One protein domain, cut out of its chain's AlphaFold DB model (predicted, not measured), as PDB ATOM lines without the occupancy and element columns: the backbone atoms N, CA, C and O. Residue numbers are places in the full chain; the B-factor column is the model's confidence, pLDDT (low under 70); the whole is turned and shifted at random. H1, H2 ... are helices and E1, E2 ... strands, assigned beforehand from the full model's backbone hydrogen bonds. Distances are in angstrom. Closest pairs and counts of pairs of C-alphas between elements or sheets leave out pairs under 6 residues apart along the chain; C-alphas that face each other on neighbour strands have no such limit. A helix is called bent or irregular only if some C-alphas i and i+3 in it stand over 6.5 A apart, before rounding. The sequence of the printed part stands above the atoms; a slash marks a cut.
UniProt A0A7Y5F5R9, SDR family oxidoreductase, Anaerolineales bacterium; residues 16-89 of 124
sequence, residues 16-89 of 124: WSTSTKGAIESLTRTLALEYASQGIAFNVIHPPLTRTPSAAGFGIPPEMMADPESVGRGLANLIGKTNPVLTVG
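AT A GLANCE: This is residues 16 to 89 of the 124 residues of the protein "SDR family oxidoreductase" of Anaerolineales bacterium (UniProt A0A7Y5F5R9). A small parallel ribbon of two short strands, E1 and E2, lies in the middle of a loose, rather flat layout, with the long helix H1 along one side of it and the short helix H3 on the other. The short helix H2 lies out toward one end of the longest axis, and the loop between H1 and E1 makes the other end. The printed part has 74 residues with three named helices and two named strands, in the order H1, E1, H2, H3, E2; its class is mostly helix. It is loose, with a radius of gyration of the C-alphas of 14.7 A, and its C-alphas span 45 by 30 by 16 A, only just flat.

HOW THE PARTS SIT: The sheet pairs E1, residues 44 to 46, with E2, residues 85 to 87; they are parallel, with 31 degrees between their directions. C-alphas 45 and 86 face each other at 4.8 A, and N 46 and O 86, like N 86 and O 44, are within hydrogen-bond range at 2.9 A. H1, residues 16 to 34, has 3 pairs of C-alphas within 8 A of E1, the closest being those of Glu 25 and Val 44 at 6.3 A. H3, residues 68 to 76, has one such pair with E2, the C-alphas of Leu 75 and Thr 87 at 7.9 A. H3 and E1 are apart, but only just, with the closest C-alphas at 8.5 A. H2, residues 53 to 58, is apart from H1, H3 and E2. E1, H2, H3 and E2 form a strand-helix-strand unit, two parallel neighbour strands with helices between them along the chain, and its crossover is left-handed. In H1 and H3 every O i to N i+4 pair is within hydrogen-bond range; in H2 0 of 2 are, beside 2 of 3 O i to N i+3 pairs.

IN THESE COORDINATES: E1 is 6.7 A long and E2 6.9 A. H1 runs 26.8 A from C-alpha 16 at (160.518, 72.805, 92.589) to C-alpha 34 at (140.437, 74.308, 74.974). H3 is 12.4 A long. H2, 10.2 A long, is irregular, but only just: C-alphas 54 and 57 are 6.8 A apart. E2 ends at C-alpha 87, (150.348, 91.635, 86.436).

THE WHOLE: The two C-alphas farthest apart, those of Ser 37 and Pro 61, are 45.8 A from each other. The printed part, residues 16 to 89, has no cut, and its four links between named elements are short. The mean pLDDT of the printed part is 87.2, and residue 89 alone is under 70.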
ATOM      1  N   TRP A  16     161.895  73.264  92.380       76.88
ATOM      2  CA  TRP A  16     160.518  72.805  92.589       76.88
ATOM      3  C   TRP A  16     159.521  73.965  92.467       76.88
ATOM      4  O   TRP A  16     158.554  73.869  91.719       76.88
ATOM      5  N   SER A  17     159.797  75.104  93.115       76.62
ATOM      6  CA  SER A  17     158.934  76.289  93.061       76.62
ATOM      7  C   SER A  17     158.859  76.873  91.651       76.62
ATOM      8  O   SER A  17     157.787  77.293  91.215       76.62
ATOM      9  N   THR A  18     159.973  76.873  90.914       79.81
ATOM     10  CA  THR A  18     160.005  77.318  89.512       79.81
ATOM     11  C   THR A  18     159.242  76.352  88.609       79.81
ATOM     12  O   THR A  18     158.434  76.793  87.795       79.81
ATOM     13  N   SER A  19     159.443  75.045  88.791       82.94
ATOM     14  CA  SER A  19     158.760  73.994  88.032       82.94
ATOM     15  C   SER A  19     157.247  74.054  88.236       82.94
ATOM     16  O   SER A  19     156.501  74.133  87.263       82.94
ATOM     17  N   THR A  20     156.774  74.141  89.484       86.19
ATOM     18  CA  THR A  20     155.342  74.261  89.788       86.19
ATOM     19  C   THR A  20     154.736  75.536  89.196       86.19
ATOM     20  O   THR A  20     153.655  75.482  88.615       86.19
ATOM     21  N   LYS A  21     155.425  76.683  89.283       84.75
ATOM     22  CA  LYS A  21     154.938  77.941  88.685       84.75
ATOM     23  C   LYS A  21     154.885  77.870  87.155       84.75
ATOM     24  O   LYS A  21     153.902  78.312  86.570       84.75
ATOM     25  N   GLY A  22     155.888  77.261  86.521       85.31
ATOM     26  CA  GLY A  22     155.897  77.017  85.077       85.31
ATOM     27  C   GLY A  22     154.812  76.031  84.628       85.31
ATOM     28  O   GLY A  22     154.184  76.237  83.592       85.31
ATOM     29  N   ALA A  23     154.533  74.999  85.427       91.00
ATOM     30  CA  ALA A  23     153.458  74.046  85.160       91.00
ATOM     31  C   ALA A  23     152.076  74.720  85.195       91.00
ATOM     32  O   ALA A  23     151.266  74.482  84.303       91.00
ATOM     33  N   ILE A  24     151.827  75.607  86.167       91.31
ATOM     34  CA  ILE A  24     150.581  76.390  86.251       91.31
ATOM     35  C   ILE A  24     150.430  77.315  85.036       91.31
ATOM     36  O   ILE A  24     149.336  77.416  84.479       91.31
ATOM     37  N   GLU A  25     151.512  77.961  84.593       90.56
ATOM     38  CA  GLU A  25     151.484  78.794  83.384       90.56
ATOM     39  C   GLU A  25     151.106  77.970  82.141       90.56
ATOM     40  O   GLU A  25     150.224  78.368  81.375       90.56
ATOM     41  N   SER A  26     151.734  76.803  81.961       92.00
ATOM     42  CA  SER A  26     151.441  75.896  80.846       92.00
ATOM     43  C   SER A  26     149.989  75.409  80.875       92.00
ATOM     44  O   SER A  26     149.277  75.531  79.878       92.00
ATOM     45  N   LEU A  27     149.514  74.954  82.040       94.50
ATOM     46  CA  LEU A  27     148.133  74.513  82.244       94.50
ATOM     47  C   LEU A  27     147.125  75.607  81.877       94.50
ATOM     48  O   LEU A  27     146.166  75.350  81.154       94.50
ATOM     49  N   THR A  28     147.366  76.837  82.335       93.94
ATOM     50  CA  THR A  28     146.491  77.985  82.052       93.94
ATOM     51  C   THR A  28     146.378  78.239  80.548       93.94
ATOM     52  O   THR A  28     145.284  78.480  80.041       93.94
ATOM     53  N   ARG A  29     147.497  78.154  79.816       89.50
ATOM     54  CA  ARG A  29     147.524  78.357  78.362       89.50
ATOM     55  C   ARG A  29     146.759  77.264  77.619       89.50
ATOM     56  O   ARG A  29     146.042  77.581  76.674       89.50
ATOM     57  N   THR A  30     146.894  76.011  78.044       95.00
ATOM     58  CA  THR A  30     146.157  74.894  77.442       95.00
ATOM     59  C   THR A  30     144.653  75.041  77.668       95.00
ATOM     60  O   THR A  30     143.894  74.994  76.705       95.00
ATOM     61  N   LEU A  31     144.219  75.353  78.896       94.81
ATOM     62  CA  LEU A  31     142.805  75.598  79.207       94.81
ATOM     63  C   LEU A  31     142.228  76.785  78.418       94.81
ATOM     64  O   LEU A  31     141.105  76.713  77.922       94.81
ATOM     65  N   ALA A  32     143.003  77.859  78.242       93.25
ATOM     66  CA  ALA A  32     142.586  78.997  77.424       93.25
ATOM     67  C   ALA A  32     142.291  78.596  75.967       93.25
ATOM     68  O   ALA A  32     141.356  79.123  75.371       93.25
ATOM     69  N   LEU A  33     143.069  77.671  75.394       91.75
ATOM     70  CA  LEU A  33     142.847  77.168  74.035       91.75
ATOM     71  C   LEU A  33     141.648  76.216  73.966       91.75
ATOM     72  O   LEU A  33     140.831  76.339  73.056       91.75
ATOM     73  N   GLU A  34     141.518  75.302  74.929       95.88
ATOM     74  CA  GLU A  34     140.437  74.308  74.974       95.88
ATOM     75  C   GLU A  34     139.045  74.944  75.092       95.88
ATOM     76  O   GLU A  34     138.090  74.482  74.466       95.88
ATOM     77  N   TYR A  35     138.926  76.030  75.857       95.25
ATOM     78  CA  TYR A  35     137.644  76.683  76.128       95.25
ATOM     79  C   TYR A  35     137.421  77.979  75.335       95.25
ATOM     80  O   TYR A  35     136.413  78.663  75.540       95.25
ATOM     81  N   ALA A  36     138.301  78.298  74.380       90.81
ATOM     82  CA  ALA A  36     138.177  79.492  73.543       90.81
ATOM     83  C   ALA A  36     136.832  79.546  72.791       90.81
ATOM     84  O   ALA A  36     136.208  80.602  72.709       90.81
ATOM     85  N   SER A  37     136.344  78.402  72.294       93.44
ATOM     86  CA  SER A  37     135.059  78.294  71.582       93.44
ATOM     87  C   SER A  37     133.834  78.526  72.474       93.44
ATOM     88  O   SER A  37     132.758  78.829  71.968       93.44
ATOM     89  N   GLN A  38     133.999  78.408  73.794       96.38
ATOM     90  CA  GLN A  38     132.949  78.598  74.796       96.38
ATOM     91  C   GLN A  38     132.957  80.022  75.374       96.38
ATOM     92  O   GLN A  38     132.160  80.334  76.256       96.38
ATOM     93  N   GLY A  39     133.861  80.889  74.904       92.38
ATOM     94  CA  GLY A  39     133.991  82.260  75.399       92.38
ATOM     95  C   GLY A  39     134.537  82.360  76.828       92.38
ATOM     96  O   GLY A  39     134.366  83.397  77.465       92.38
ATOM     97  N   ILE A  40     135.187  81.310  77.343       93.75
ATOM     98  CA  ILE A  40     135.780  81.299  78.688       93.75
ATOM     99  C   ILE A  40     137.254  81.693  78.591       93.75
ATOM    100  O   ILE A  40     138.019  81.109  77.824       93.75
ATOM    101  N   ALA A  41     137.664  82.672  79.398       92.25
ATOM    102  CA  ALA A  41     139.049  83.115  79.492       92.25
ATOM    103  C   ALA A  41     139.744  82.509  80.718       92.25
ATOM    104  O   ALA A  41     139.199  82.515  81.821       92.25
ATOM    105  N   PHE A  42     140.976  82.043  80.523       93.94
ATOM    106  CA  PHE A  42     141.879  81.624  81.592       93.94
ATOM    107  C   PHE A  42     143.073  82.580  81.637       93.94
ATOM    108  O   PHE A  42     143.696  82.855  80.609       93.94
ATOM    109  N   ASN A  43     143.402  83.083  82.829       92.50
ATOM    110  CA  ASN A  43     144.496  84.031  83.032       92.50
ATOM    111  C   ASN A  43     145.435  83.532  84.132       92.50
ATOM    112  O   ASN A  43     144.981  83.043  85.166       92.50
ATOM    113  N   VAL A  44     146.742  83.721  83.944       91.31
ATOM    114  CA  VAL A  44     147.735  83.549  85.008       91.31
ATOM    115  C   VAL A  44     148.115  84.920  85.551       91.31
ATOM    116  O   VAL A  44     148.360  85.860  84.792       91.31
ATOM    117  N   ILE A  45     148.153  85.049  86.877       88.94
ATOM    118  CA  ILE A  45     148.493  86.303  87.546       88.94
ATOM    119  C   ILE A  45     149.868  86.182  88.195       88.94
ATOM    120  O   ILE A  45     150.115  85.280  88.996       88.94
ATOM    121  N   HIS A  46     150.738  87.140  87.893       86.44
ATOM    122  CA  HIS A  46     152.055  87.280  88.508       86.44
ATOM    123  C   HIS A  46     152.080  88.519  89.416       86.44
ATOM    124  O   HIS A  46     152.324  89.635  88.939       86.44
ATOM    125  N   PRO A  47     151.807  88.362  90.723       85.19
ATOM    126  CA  PRO A  47     151.943  89.457  91.671       85.19
ATOM    127  C   PRO A  47     153.428  89.755  91.971       85.19
ATOM    128  O   PRO A  47     154.272  88.859  91.862       85.19
ATOM    129  N   PRO A  48     153.771  90.994  92.371       84.44
ATOM    130  CA  PRO A  48     155.079  91.334  92.909       84.44
ATOM    131  C   PRO A  48     155.338  90.587  94.210       84.44
ATOM    132  O   PRO A  48     154.422  90.101  94.883       84.44
ATOM    133  N   LEU A  49     156.602  90.599  94.624       84.50
ATOM    134  CA  LEU A  49     156.964  90.234  95.982       84.50
ATOM    135  C   LEU A  49     156.228  91.158  96.963       84.50
ATOM    136  O   LEU A  49     156.481  92.356  97.008       84.50
ATOM    137  N   THR A  50     155.286  90.591  97.709       88.06
ATOM    138  CA  THR A  50     154.340  91.322  98.559       88.06
ATOM    139  C   THR A  50     154.617  91.007 100.024       88.06
ATOM    140  O   THR A  50     154.931  89.860 100.360       88.06
ATOM    141  N   ARG A  51     154.473  92.002 100.903       89.12
ATOM    142  CA  ARG A  51     154.736  91.872 102.341       89.12
ATOM    143  C   ARG A  51     153.669  91.018 103.033       89.12
ATOM    144  O   ARG A  51     152.708  91.525 103.597       89.12
ATOM    145  N   THR A  52     153.840  89.704 102.981       89.06
ATOM    146  CA  THR A  52     152.936  88.719 103.594       89.06
ATOM    147  C   THR A  52     153.648  87.942 104.703       89.06
ATOM    148  O   THR A  52     154.878  87.855 104.678       89.06
ATOM    149  N   PRO A  53     152.921  87.304 105.643       88.75
ATOM    150  CA  PRO A  53     153.539  86.439 106.651       88.75
ATOM    151  C   PRO A  53     154.404  85.328 106.038       88.75
ATOM    152  O   PRO A  53     155.476  85.025 106.550       88.75
ATOM    153  N   SER A  54     153.994  84.780 104.885       82.94
ATOM    154  CA  SER A  54     154.776  83.773 104.156       82.94
ATOM    155  C   SER A  54     156.088  84.320 103.580       82.94
ATOM    156  O   SER A  54     157.003  83.538 103.340       82.94
ATOM    157  N   ALA A  55     156.186  85.631 103.337       82.12
ATOM    158  CA  ALA A  55     157.387  86.280 102.811       82.12
ATOM    159  C   ALA A  55     158.357  86.751 103.910       82.12
ATOM    160  O   ALA A  55     159.498  87.094 103.603       82.12
ATOM    161  N   ALA A  56     157.945  86.736 105.184       80.56
ATOM    162  CA  ALA A  56     158.763  87.200 106.308       80.56
ATOM    163  C   ALA A  56     160.087  86.421 106.457       80.56
ATOM    164  O   ALA A  56     161.077  86.966 106.937       80.56
ATOM    165  N   GLY A  57     160.128  85.165 105.998       77.50
ATOM    166  CA  GLY A  57     161.316  84.307 106.046       77.50
ATOM    167  C   GLY A  57     162.329  84.513 104.914       77.50
ATOM    168  O   GLY A  57     163.343  83.822 104.894       77.50
ATOM    169  N   PHE A  58     162.085  85.419 103.960       76.31
ATOM    170  CA  PHE A  58     162.955  85.571 102.783       76.31
ATOM    171  C   PHE A  58     164.185  86.460 102.997       76.31
ATOM    172  O   PHE A  58     165.023  86.537 102.102       76.31
ATOM    173  N   GLY A  59     164.313  87.139 104.142       79.06
ATOM    174  CA  GLY A  59     165.445  88.041 104.404       79.06
ATOM    175  C   GLY A  59     165.501  89.257 103.468       79.06
ATOM    176  O   GLY A  59     166.535  89.911 103.363       79.06
ATOM    177  N   ILE A  60     164.400  89.552 102.773       78.81
ATOM    178  CA  ILE A  60     164.261  90.709 101.891       78.81
ATOM    179  C   ILE A  60     163.744  91.898 102.729       78.81
ATOM    180  O   ILE A  60     162.738  91.744 103.425       78.81
ATOM    181  N   PRO A  61     164.390  93.076 102.665       83.44
ATOM    182  CA  PRO A  61     163.928  94.295 103.323       83.44
ATOM    183  C   PRO A  61     162.469  94.656 102.981       83.44
ATOM    184  O   PRO A  61     162.088  94.589 101.804       83.44
ATOM    185  N   PRO A  62     161.639  95.058 103.965       81.06
ATOM    186  CA  PRO A  62     160.238  95.413 103.742       81.06
ATOM    187  C   PRO A  62     160.024  96.528 102.712       81.06
ATOM    188  O   PRO A  62     158.960  96.572 102.095       81.06
ATOM    189  N   GLU A  63     160.998  97.418 102.525       84.19
ATOM    190  CA  GLU A  63     160.979  98.535 101.571       84.19
ATOM    191  C   GLU A  63     161.044  98.051 100.116       84.19
ATOM    192  O   GLU A  63     160.601  98.751  99.210       84.19
ATOM    193  N   MET A  64     161.562  96.839  99.891       79.06
ATOM    194  CA  MET A  64     161.607  96.187  98.579       79.06
ATOM    195  C   MET A  64     160.403  95.269  98.321       79.06
ATOM    196  O   MET A  64     160.335  94.617  97.278       79.06
ATOM    197  N   MET A  65     159.452  95.199  99.256       84.44
ATOM    198  CA  MET A  65     158.212  94.440  99.104       84.44
ATOM    199  C   MET A  65     157.029  95.376  98.866       84.44
ATOM    200  O   MET A  65     156.891  96.406  99.525       84.44
ATOM    201  N   ALA A  66     156.127  94.979  97.973       87.69
ATOM    202  CA  ALA A  66     154.888  95.698  97.730       87.69
ATOM    203  C   ALA A  66     153.939  95.620  98.939       87.69
ATOM    204  O   ALA A  66     153.871  94.601  99.638       87.69
ATOM    205  N   ASP A  67     153.180  96.697  99.144       90.69
ATOM    206  CA  ASP A  67     152.126  96.764 100.151       90.69
ATOM    207  C   ASP A  67     150.939  95.845  99.771       90.69
ATOM    208  O   ASP A  67     150.450  95.931  98.639       90.69
ATOM    209  N   PRO A  68     150.447  94.975 100.677       91.19
ATOM    210  CA  PRO A  68     149.376  94.025 100.371       91.19
ATOM    211  C   PRO A  68     148.063  94.664  99.920       91.19
ATOM    212  O   PRO A  68     147.394  94.113  99.043       91.19
ATOM    213  N   GLU A  69     147.685  95.812 100.485       92.25
ATOM    214  CA  GLU A  69     146.440  96.492 100.127       92.25
ATOM    215  C   GLU A  69     146.528  97.051  98.704       92.25
ATOM    216  O   GLU A  69     145.618  96.854  97.892       92.25
ATOM    217  N   SER A  70     147.657  97.677  98.367       89.88
ATOM    218  CA  SER A  70     147.918  98.173  97.013       89.88
ATOM    219  C   SER A  70     147.872  97.052  95.967       89.88
ATOM    220  O   SER A  70     147.261  97.214  94.907       89.88
ATOM    221  N   VAL A  71     148.440  95.883  96.289       89.81
ATOM    222  CA  VAL A  71     148.418  94.699  95.424       89.81
ATOM    223  C   VAL A  71     146.995  94.174  95.282       89.81
ATOM    224  O   VAL A  71     146.564  93.928  94.159       89.81
ATOM    225  N   GLY A  72     146.233  94.075  96.375       90.44
ATOM    226  CA  GLY A  72     144.832  93.647  96.348       90.44
ATOM    227  C   GLY A  72     143.953  94.536  95.464       90.44
ATOM    228  O   GLY A  72     143.228  94.032  94.604       90.44
ATOM    229  N   ARG A  73     144.078  95.863  95.592       92.06
ATOM    230  CA  ARG A  73     143.386  96.827  94.715       92.06
ATOM    231  C   ARG A  73     143.832  96.684  93.257       92.06
ATOM    232  O   ARG A  73     143.006  96.711  92.349       92.06
ATOM    233  N   GLY A  74     145.130  96.484  93.027       89.38
ATOM    234  CA  GLY A  74     145.681  96.212  91.700       89.38
ATOM    235  C   GLY A  74     145.095  94.950  91.064       89.38
ATOM    236  O   GLY A  74     144.744  94.980  89.888       89.38
ATOM    237  N   LEU A  75     144.946  93.872  91.838       89.62
ATOM    238  CA  LEU A  75     144.340  92.612  91.401       89.62
ATOM    239  C   LEU A  75     142.856  92.776  91.062       89.62
ATOM    240  O   LEU A  75     142.408  92.241  90.051       89.62
ATOM    241  N   ALA A  76     142.105  93.549  91.849       91.69
ATOM    242  CA  ALA A  76     140.696  93.825  91.568       91.69
ATOM    243  C   ALA A  76     140.502  94.492  90.192       91.69
ATOM    244  O   ALA A  76     139.594  94.132  89.449       91.69
ATOM    245  N   ASN A  77     141.420  95.377  89.794       88.69
ATOM    246  CA  ASN A  77     141.414  96.020  88.471       88.69
ATOM    247  C   ASN A  77     141.747  95.071  87.302       88.69
ATOM    248  O   ASN A  77     141.752  95.492  86.141       88.69
ATOM    249  N   LEU A  78     142.103  93.815  87.583       88.00
ATOM    250  CA  LEU A  78     142.347  92.787  86.571       88.00
ATOM    251  C   LEU A  78     141.100  91.945  86.277       88.00
ATOM    252  O   LEU A  78     141.085  91.238  85.271       88.00
ATOM    253  N   ILE A  79     140.061  92.033  87.113       88.94
ATOM    254  CA  ILE A  79     138.813  91.290  86.925       88.94
ATOM    255  C   ILE A  79     138.175  91.699  85.590       88.94
ATOM    256  O   ILE A  79     138.044  92.881  85.282       88.94
ATOM    257  N   GLY A  80     137.804  90.704  84.782       87.38
ATOM    258  CA  GLY A  80     137.204  90.901  83.458       87.38
ATOM    259  C   GLY A  80     138.203  91.087  82.309       87.38
ATOM    260  O   GLY A  80     137.787  91.135  81.154       87.38
ATOM    261  N   LYS A  81     139.514  91.154  82.579       87.69
ATOM    262  CA  LYS A  81     140.530  91.156  81.515       87.69
ATOM    263  C   LYS A  81     140.728  89.751  80.953       87.69
ATOM    264  O   LYS A  81     140.773  88.778  81.692       87.69
ATOM    265  N   THR A  82     140.930  89.657  79.642       87.56
ATOM    266  CA  THR A  82     141.078  88.378  78.927       87.56
ATOM    267  C   THR A  82     142.513  88.097  78.471       87.56
ATOM    268  O   THR A  82     142.770  87.086  77.824       87.56
ATOM    269  N   ASN A  83     143.478  88.956  78.819       84.00
ATOM    270  CA  ASN A  83     144.885  88.726  78.489       84.00
ATOM    271  C   ASN A  83     145.424  87.492  79.241       84.00
ATOM    272  O   ASN A  83     145.224  87.387  80.450       84.00
ATOM    273  N   PRO A  84     146.159  86.584  78.581       79.00
ATOM    274  CA  PRO A  84     146.573  85.313  79.182       79.00
ATOM    275  C   PRO A  84     147.529  85.477  80.372       79.00
ATOM    276  O   PRO A  84     147.520  84.648  81.275       79.00
ATOM    277  N   VAL A  85     148.325  86.551  80.398       82.44
ATOM    278  CA  VAL A  85     149.245  86.888  81.493       82.44
ATOM    279  C   VAL A  85     148.870  88.258  82.040       82.44
ATOM    280  O   VAL A  85     148.829  89.239  81.293       82.44
ATOM    281  N   LEU A  86     148.609  88.330  83.342       83.38
ATOM    282  CA  LEU A  86     148.218  89.551  84.036       83.38
ATOM    283  C   LEU A  86     149.201  89.865  85.165       83.38
ATOM    284  O   LEU A  86     149.702  88.981  85.860       83.38
ATOM    285  N   THR A  87     149.466  91.151  85.368       80.38
ATOM    286  CA  THR A  87     150.348  91.635  86.436       80.38
ATOM    287  C   THR A  87     149.744  92.881  87.060       80.38
ATOM    288  O   THR A  87     148.979  93.603  86.413       80.38
ATOM    289  N   VAL A  88     150.082  93.146  88.319       75.69
ATOM    290  CA  VAL A  88     149.691  94.404  88.957       75.69
ATOM    291  C   VAL A  88     150.697  95.494  88.576       75.69
ATOM    292  O   VAL A  88     151.848  95.484  89.001       75.69
ATOM    293  N   GLY A  89     150.254  96.429  87.736       69.62
ATOM    294  CA  GLY A  89     151.034  97.600  87.328       69.62
ATOM    295  C   GLY A  89     151.830  97.446  86.022       69.62
ATOM    296  O   GLY A  89     152.176  96.358  85.562       69.62
TER     297      GLY A  89